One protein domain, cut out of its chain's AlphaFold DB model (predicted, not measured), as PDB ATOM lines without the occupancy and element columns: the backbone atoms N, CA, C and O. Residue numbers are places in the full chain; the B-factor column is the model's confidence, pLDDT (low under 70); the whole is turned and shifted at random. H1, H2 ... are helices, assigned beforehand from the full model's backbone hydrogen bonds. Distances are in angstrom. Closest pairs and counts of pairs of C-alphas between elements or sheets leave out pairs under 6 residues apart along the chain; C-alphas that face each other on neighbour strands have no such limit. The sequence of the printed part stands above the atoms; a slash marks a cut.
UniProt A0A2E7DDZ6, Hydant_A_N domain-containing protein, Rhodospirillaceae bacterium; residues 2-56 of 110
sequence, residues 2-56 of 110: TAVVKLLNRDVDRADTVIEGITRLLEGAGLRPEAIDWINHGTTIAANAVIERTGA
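What this domain is: This is residues 2 to 56 of the 110 residues of the protein "Hydant_A_N domain-containing protein" of Rhodospirillaceae bacterium (UniProt A0A2E7DDZ6). One longer helix, H1, lies between two long unnamed stretches, residues 2 to 13 and 30 to 44, that run past it; the second leads to a short helix, H2, whose far part sticks out with residues 47 to 53 and adds to the length. The printed part has 55 residues with two named helices, H1 then H2, and no named strand. It is all helix by class, though just 23 of the 55 residues are in named elements. It is loose, with a radius of gyration of the C-alphas of 14.0 A and spans of 42 by 21 by 18 A.

Where its parts are: H1, residues 14 to 29, begins at C-alpha 14 (137.408, 107.619, 98.865) and measures 23.2 A. H2, residues 45 to 51, measures 10.1 A and ends at C-alpha 51 (137.665, 125.898, 103.786).

How they stand to each other: H1 and H2 are apart. In both, every O i to N i+4 pair is within hydrogen-bond range.

The domain as a whole: The C-alphas farthest apart, Gly 30 and Arg 53, are 42.5 A apart. H1 to H2 is a long link of 15 residues. The printed part has no cut, and no printed residue is under 70 in pLDDT.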
ATOM      1  N   THR A   2     115.924  99.606 107.238       87.62
ATOM      2  CA  THR A   2     117.056 100.533 107.089       87.62
ATOM      3  C   THR A   2     118.315  99.820 107.557       87.62
ATOM      4  O   THR A   2     118.321  99.275 108.659       87.62
ATOM      5  N   ALA A   3     119.359  99.815 106.734       92.69
ATOM      6  CA  ALA A   3     120.670  99.270 107.069       92.69
ATOM      7  C   ALA A   3     121.712 100.394 107.025       92.69
ATOM      8  O   ALA A   3     121.592 101.329 106.235       92.69
ATOM      9  N   VAL A   4     122.712 100.325 107.903       95.56
ATOM     10  CA  VAL A   4     123.751 101.352 108.036       95.56
ATOM     11  C   VAL A   4     125.107 100.672 108.118       95.56
ATOM     12  O   VAL A   4     125.294  99.740 108.896       95.56
ATOM     13  N   VAL A   5     126.066 101.176 107.345       96.12
ATOM     14  CA  VAL A   5     127.473 100.782 107.409       96.12
ATOM     15  C   VAL A   5     128.316 102.025 107.660       96.12
ATOM     16  O   VAL A   5     128.011 103.108 107.160       96.12
ATOM     17  N   LYS A   6     129.374 101.883 108.458       94.75
ATOM     18  CA  LYS A   6     130.332 102.953 108.727       94.75
ATOM     19  C   LYS A   6     131.726 102.454 108.399       94.75
ATOM     20  O   LYS A   6     132.173 101.460 108.962       94.75
ATOM     21  N   LEU A   7     132.395 103.166 107.505       93.50
ATOM     22  CA  LEU A   7     133.764 102.897 107.090       93.50
ATOM     23  C   LEU A   7     134.613 104.145 107.338       93.50
ATOM     24  O   LEU A   7     134.091 105.261 107.437       93.50
ATOM     25  N   LEU A   8     135.918 103.950 107.499       91.88
ATOM     26  CA  LEU A   8     136.861 105.050 107.648       91.88
ATOM     27  C   LEU A   8     137.167 105.638 106.267       91.88
ATOM     28  O   LEU A   8     137.596 104.911 105.384       91.88
ATOM     29  N   ASN A   9     136.982 106.945 106.106       84.94
ATOM     30  CA  ASN A   9     137.248 107.652 104.855       84.94
ATOM     31  C   ASN A   9     138.732 108.056 104.781       84.94
ATOM     32  O   ASN A   9     139.162 108.869 105.605       84.94
ATOM     33  N   ARG A  10     139.511 107.515 103.833       82.38
ATOM     34  CA  ARG A  10     140.911 107.918 103.605       82.38
ATOM     35  C   ARG A  10     141.037 108.658 102.276       82.38
ATOM     36  O   ARG A  10     140.331 108.385 101.314       82.38
ATOM     37  N   ASP A  11     141.955 109.616 102.203       72.12
ATOM     38  CA  ASP A  11     142.045 110.515 101.043       72.12
ATOM     39  C   ASP A  11     142.414 109.818  99.727       72.12
ATOM     40  O   ASP A  11     142.076 110.321  98.658       72.12
ATOM     41  N   VAL A  12     143.074 108.661  99.804       70.75
ATOM     42  CA  VAL A  12     143.620 107.933  98.650       70.75
ATOM     43  C   VAL A  12     142.608 106.948  98.037       70.75
ATOM     44  O   VAL A  12     142.794 106.541  96.898       70.75
ATOM     45  N   ASP A  13     141.527 106.601  98.750       78.50
ATOM     46  CA  ASP A  13     140.610 105.496  98.402       78.50
ATOM     47  C   ASP A  13     139.116 105.854  98.556       78.50
ATOM     48  O   ASP A  13     138.256 104.982  98.699       78.50
ATOM     49  N   ARG A  14     138.771 107.150  98.541       84.19
ATOM     50  CA  ARG A  14     137.408 107.619  98.865       84.19
ATOM     51  C   ARG A  14     136.314 106.944  98.030       84.19
ATOM     52  O   ARG A  14     135.244 106.646  98.555       84.19
ATOM     53  N   ALA A  15     136.567 106.729  96.739       88.25
ATOM     54  CA  ALA A  15     135.624 106.048  95.854       88.25
ATOM     55  C   ALA A  15     135.467 104.570  96.240       88.25
ATOM     56  O   ALA A  15     134.342 104.094  96.393       88.25
ATOM     57  N   ASP A  16     136.582 103.883  96.482       90.94
ATOM     58  CA  ASP A  16     136.605 102.469  96.859       90.94
ATOM     59  C   ASP A  16     135.873 102.238  98.185       90.94
ATOM     60  O   ASP A  16     135.069 101.316  98.293       90.94
ATOM     61  N   THR A  17     136.039 103.144  99.154       92.12
ATOM     62  CA  THR A  17     135.325 103.098 100.441       92.12
ATOM     63  C   THR A  17     133.802 103.184 100.258       92.12
ATOM     64  O   THR A  17     133.043 102.508 100.955       92.12
ATOM     65  N   VAL A  18     133.315 104.003  99.317       93.12
ATOM     66  CA  VAL A  18     131.873 104.101  99.023       93.12
ATOM     67  C   VAL A  18     131.362 102.808  98.389       93.12
ATOM     68  O   VAL A  18     130.319 102.299  98.804       93.12
ATOM     69  N   ILE A  19     132.099 102.257  97.422       93.31
ATOM     70  CA  ILE A  19     131.749 100.993  96.759       93.31
ATOM     71  C   ILE A  19     131.740  99.832  97.756       93.31
ATOM     72  O   ILE A  19     130.799  99.035  97.766       93.31
ATOM     73  N   GLU A  20     132.730  99.765  98.642       93.94
ATOM     74  CA  GLU A  20     132.787  98.786  99.725       93.94
ATOM     75  C   GLU A  20     131.560  98.895 100.641       93.94
ATOM     76  O   GLU A  20     130.935  97.886 100.974       93.94
ATOM     77  N   GLY A  21     131.170 100.116 101.015       94.62
ATOM     78  CA  GLY A  21     129.986 100.352 101.837       94.62
ATOM     79  C   GLY A  21     128.701  99.848 101.176       94.62
ATOM     80  O   GLY A  21     127.921  99.137 101.810       94.62
ATOM     81  N   ILE A  22     128.499 100.166  99.895       95.31
ATOM     82  CA  ILE A  22     127.338  99.699  99.123       95.31
ATOM     83  C   ILE A  22     127.333  98.168  99.033       95.31
ATOM     84  O   ILE A  22     126.303  97.544  99.280       95.31
ATOM     85  N   THR A  23     128.486  97.564  98.747       95.06
ATOM     86  CA  THR A  23     128.631  96.107  98.617       95.06
ATOM     87  C   THR A  23     128.253  95.397  99.918       95.06
ATOM     88  O   THR A  23     127.386  94.526  99.907       95.06
ATOM     89  N   ARG A  24     128.789  95.844 101.062       96.19
ATOM     90  CA  ARG A  24     128.469  95.273 102.384       96.19
ATOM     91  C   ARG A  24     126.981  95.394 102.742       96.19
ATOM     92  O   ARG A  24     126.432  94.508 103.395       96.19
ATOM     93  N   LEU A  25     126.324  96.487 102.343       96.19
ATOM     94  CA  LEU A  25     124.887  96.684 102.579       96.19
ATOM     95  C   LEU A  25     124.032  95.727 101.741       96.19
ATOM     96  O   LEU A  25     123.067  95.167 102.260       96.19
ATOM     97  N   LEU A  26     124.388  95.529 100.470       95.69
ATOM     98  CA  LEU A  26     123.703  94.594  99.578       95.69
ATOM     99  C   LEU A  26     123.873  93.146 100.043       95.69
ATOM    100  O   LEU A  26     122.881  92.428 100.162       95.69
ATOM    101  N   GLU A  27     125.102  92.747 100.378       95.56
ATOM    102  CA  GLU A  27     125.415  91.417 100.911       95.56
ATOM    103  C   GLU A  27     124.634  91.133 102.198       95.56
ATOM    104  O   GLU A  27     123.979  90.096 102.309       95.56
ATOM    105  N   GLY A  28     124.625  92.079 103.143       94.94
ATOM    106  CA  GLY A  28     123.874  91.950 104.393       94.94
ATOM    107  C   GLY A  28     122.354  91.866 104.204       94.94
ATOM    108  O   GLY A  28     121.661  91.341 105.074       94.94
ATOM    109  N   ALA A  29     121.833  92.360 103.078       94.25
ATOM    110  CA  ALA A  29     120.421  92.284 102.713       94.25
ATOM    111  C   ALA A  29     120.085  91.104 101.778       94.25
ATOM    112  O   ALA A  29     118.911  90.895 101.475       94.25
ATOM    113  N   GLY A  30     121.082  90.349 101.299       95.62
ATOM    114  CA  GLY A  30     120.894  89.313 100.277       95.62
ATOM    115  C   GLY A  30     120.406  89.864  98.930       95.62
ATOM    116  O   GLY A  30     119.742  89.154  98.176       95.62
ATOM    117  N   LEU A  31     120.692  91.137  98.641       95.56
ATOM    118  CA  LEU A  31     120.280  91.819  97.416       95.56
ATOM    119  C   LEU A  31     121.433  91.880  96.417       95.56
ATOM    120  O   LEU A  31     122.606  91.907  96.783       95.56
ATOM    121  N   ARG A  32     121.089  91.942  95.133       95.62
ATOM    122  CA  ARG A  32     122.053  92.195  94.060       95.62
ATOM    123  C   ARG A  32     122.061  93.684  93.691       95.62
ATOM    124  O   ARG A  32     121.055  94.354  93.933       95.62
ATOM    125  N   PRO A  33     123.128  94.207  93.062       94.31
ATOM    126  CA  PRO A  33     123.207  95.615  92.670       94.31
ATOM    127  C   PRO A  33     122.042  96.105  91.799       94.31
ATOM    128  O   PRO A  33     121.667  97.269  91.897       94.31
ATOM    129  N   GLU A  34     121.421  95.231  90.997       96.38
ATOM    130  CA  GLU A  34     120.285  95.607  90.139       96.38
ATOM    131  C   GLU A  34     119.015  95.957  90.930       96.38
ATOM    132  O   GLU A  34     118.067  96.476  90.354       96.38
ATOM    133  N   ALA A  35     118.981  95.674  92.236       94.88
ATOM    134  CA  ALA A  35     117.891  96.080  93.120       94.88
ATOM    135  C   ALA A  35     117.983  97.558  93.552       94.88
ATOM    136  O   ALA A  35     117.112  98.030  94.280       94.88
ATOM    137  N   ILE A  36     119.042  98.282  93.170       95.00
ATOM    138  CA  ILE A  36     119.204  99.702  93.489       95.00
ATOM    139  C   ILE A  36     118.518 100.553  92.415       95.00
ATOM    140  O   ILE A  36     119.034 100.701  91.310       95.00
ATOM    141  N   ASP A  37     117.408 101.194  92.776       96.25
ATOM    142  CA  ASP A  37     116.718 102.151  91.899       96.25
ATOM    143  C   ASP A  37     117.411 103.524  91.854       96.25
ATOM    144  O   ASP A  37     117.376 104.228  90.843       96.25
ATOM    145  N   TRP A  38     118.025 103.941  92.969       96.06
ATOM    146  CA  TRP A  38     118.625 105.268  93.099       96.06
ATOM    147  C   TRP A  38     119.730 105.330  94.155       96.06
ATOM    148  O   TRP A  38     119.660 104.678  95.197       96.06
ATOM    149  N   ILE A  39     120.729 106.180  93.903       94.00
ATOM    150  CA  ILE A  39     121.828 106.471  94.827       94.00
ATOM    151  C   ILE A  39     121.898 107.978  95.062       94.00
ATOM    152  O   ILE A  39     122.032 108.759  94.120       94.00
ATOM    153  N   ASN A  40     121.895 108.379  96.335       95.19
ATOM    154  CA  ASN A  40     122.304 109.718  96.745       95.19
ATOM    155  C   ASN A  40     123.734 109.683  97.273       95.19
ATOM    156  O   ASN A  40     124.005 108.986  98.252       95.19
ATOM    157  N   HIS A  41     124.629 110.468  96.679       92.62
ATOM    158  CA  HIS A  41     125.979 110.630  97.195       92.62
ATOM    159  C   HIS A  41     126.196 112.048  97.728       92.62
ATOM    160  O   HIS A  41     126.413 112.994  96.974       92.62
ATOM    161  N   GLY A  42     126.162 112.179  99.054       92.19
ATOM    162  CA  GLY A  42     126.585 113.384  99.760       92.19
ATOM    163  C   GLY A  42     128.029 113.249 100.235       92.19
ATOM    164  O   GLY A  42     128.378 112.266 100.883       92.19
ATOM    165  N   THR A  43     128.867 114.245  99.946       91.00
ATOM    166  CA  THR A  43     130.266 114.271 100.388       91.00
ATOM    167  C   THR A  43     130.691 115.665 100.836       91.00
ATOM    168  O   THR A  43     130.196 116.675 100.337       91.00
ATOM    169  N   THR A  44     131.632 115.727 101.775       92.25
ATOM    170  CA  THR A  44     132.194 116.979 102.303       92.25
ATOM    171  C   THR A  44     133.432 117.452 101.546       92.25
ATOM    172  O   THR A  44     133.932 118.535 101.838       92.25
ATOM    173  N   ILE A  45     133.913 116.695 100.550       91.12
ATOM    174  CA  ILE A  45     135.145 117.000  99.797       91.12
ATOM    175  C   ILE A  45     135.136 118.435  99.259       91.12
ATOM    176  O   ILE A  45     136.109 119.164  99.435       91.12
ATOM    177  N   ALA A  46     134.030 118.860  98.641       90.75
ATOM    178  CA  ALA A  46     133.921 120.197  98.062       90.75
ATOM    179  C   ALA A  46     133.946 121.302  99.130       90.75
ATOM    180  O   ALA A  46     134.640 122.304  98.965       90.75
ATOM    181  N   ALA A  47     133.220 121.115 100.235       93.50
ATOM    182  CA  ALA A  47     133.179 122.089 101.322       93.50
ATOM    183  C   ALA A  47     134.553 122.230 101.994       93.50
ATOM    184  O   ALA A  47     135.044 123.348 102.163       93.50
ATOM    185  N   ASN A  48     135.211 121.106 102.290       91.88
ATOM    186  CA  ASN A  48     136.543 121.100 102.887       91.88
ATOM    187  C   ASN A  48     137.574 121.734 101.950       91.88
ATOM    188  O   ASN A  48     138.358 122.560 102.401       91.88
ATOM    189  N   ALA A  49     137.513 121.469 100.641       92.19
ATOM    190  CA  ALA A  49     138.424 122.090  99.677       92.19
ATOM    191  C   ALA A  49     138.330 123.628  99.651       92.19
ATOM    192  O   ALA A  49     139.334 124.312  99.432       92.19
ATOM    193  N   VAL A  50     137.140 124.191  99.895       91.69
ATOM    194  CA  VAL A  50     136.941 125.645 100.009       91.69
ATOM    195  C   VAL A  50     137.498 126.179 101.329       91.69
ATOM    196  O   VAL A  50     138.192 127.196 101.322       91.69
ATOM    197  N   ILE A  51     137.212 125.500 102.443       91.62
ATOM    198  CA  ILE A  51     137.665 125.898 103.786       91.62
ATOM    199  C   ILE A  51     139.196 125.843 103.877       91.62
ATOM    200  O   ILE A  51     139.828 126.809 104.301       91.62
ATOM    201  N   GLU A  52     139.789 124.741 103.423       93.81
ATOM    202  CA  GLU A  52     141.230 124.461 103.477       93.81
ATOM    203  C   GLU A  52     142.010 125.112 102.328       93.81
ATOM    204  O   GLU A  52     143.238 125.117 102.333       93.81
ATOM    205  N   ARG A  53     141.313 125.683 101.338       92.88
ATOM    206  CA  ARG A  53     141.902 126.301 100.136       92.88
ATOM    207  C   ARG A  53     142.803 125.357  99.334       92.88
ATOM    208  O   ARG A  53     143.779 125.795  98.728       92.88
ATOM    209  N   THR A  54     142.449 124.080  99.283       93.12
ATOM    210  CA  THR A  54     143.171 123.032  98.538       93.12
ATOM    211  C   THR A  54     142.659 122.852  97.104       93.12
ATOM    212  O   THR A  54     143.109 121.968  96.380       93.12
ATOM    213  N   GLY A  55     141.722 123.700  96.669       91.44
ATOM    214  CA  GLY A  55     141.210 123.709  95.301       91.44
ATOM    215  C   GLY A  55     142.250 124.099  94.242       91.44
ATOM    216  O   GLY A  55     143.328 124.623  94.527       91.44
ATOM    217  N   ALA A  56     141.896 123.878  92.976       94.50
ATOM    218  CA  ALA A  56     142.760 124.197  91.846       94.50
ATOM    219  C   ALA A  56     143.010 125.710  91.694       94.50
ATOM    220  O   ALA A  56     142.141 126.554  91.947       94.50
TER     221      ALA A  56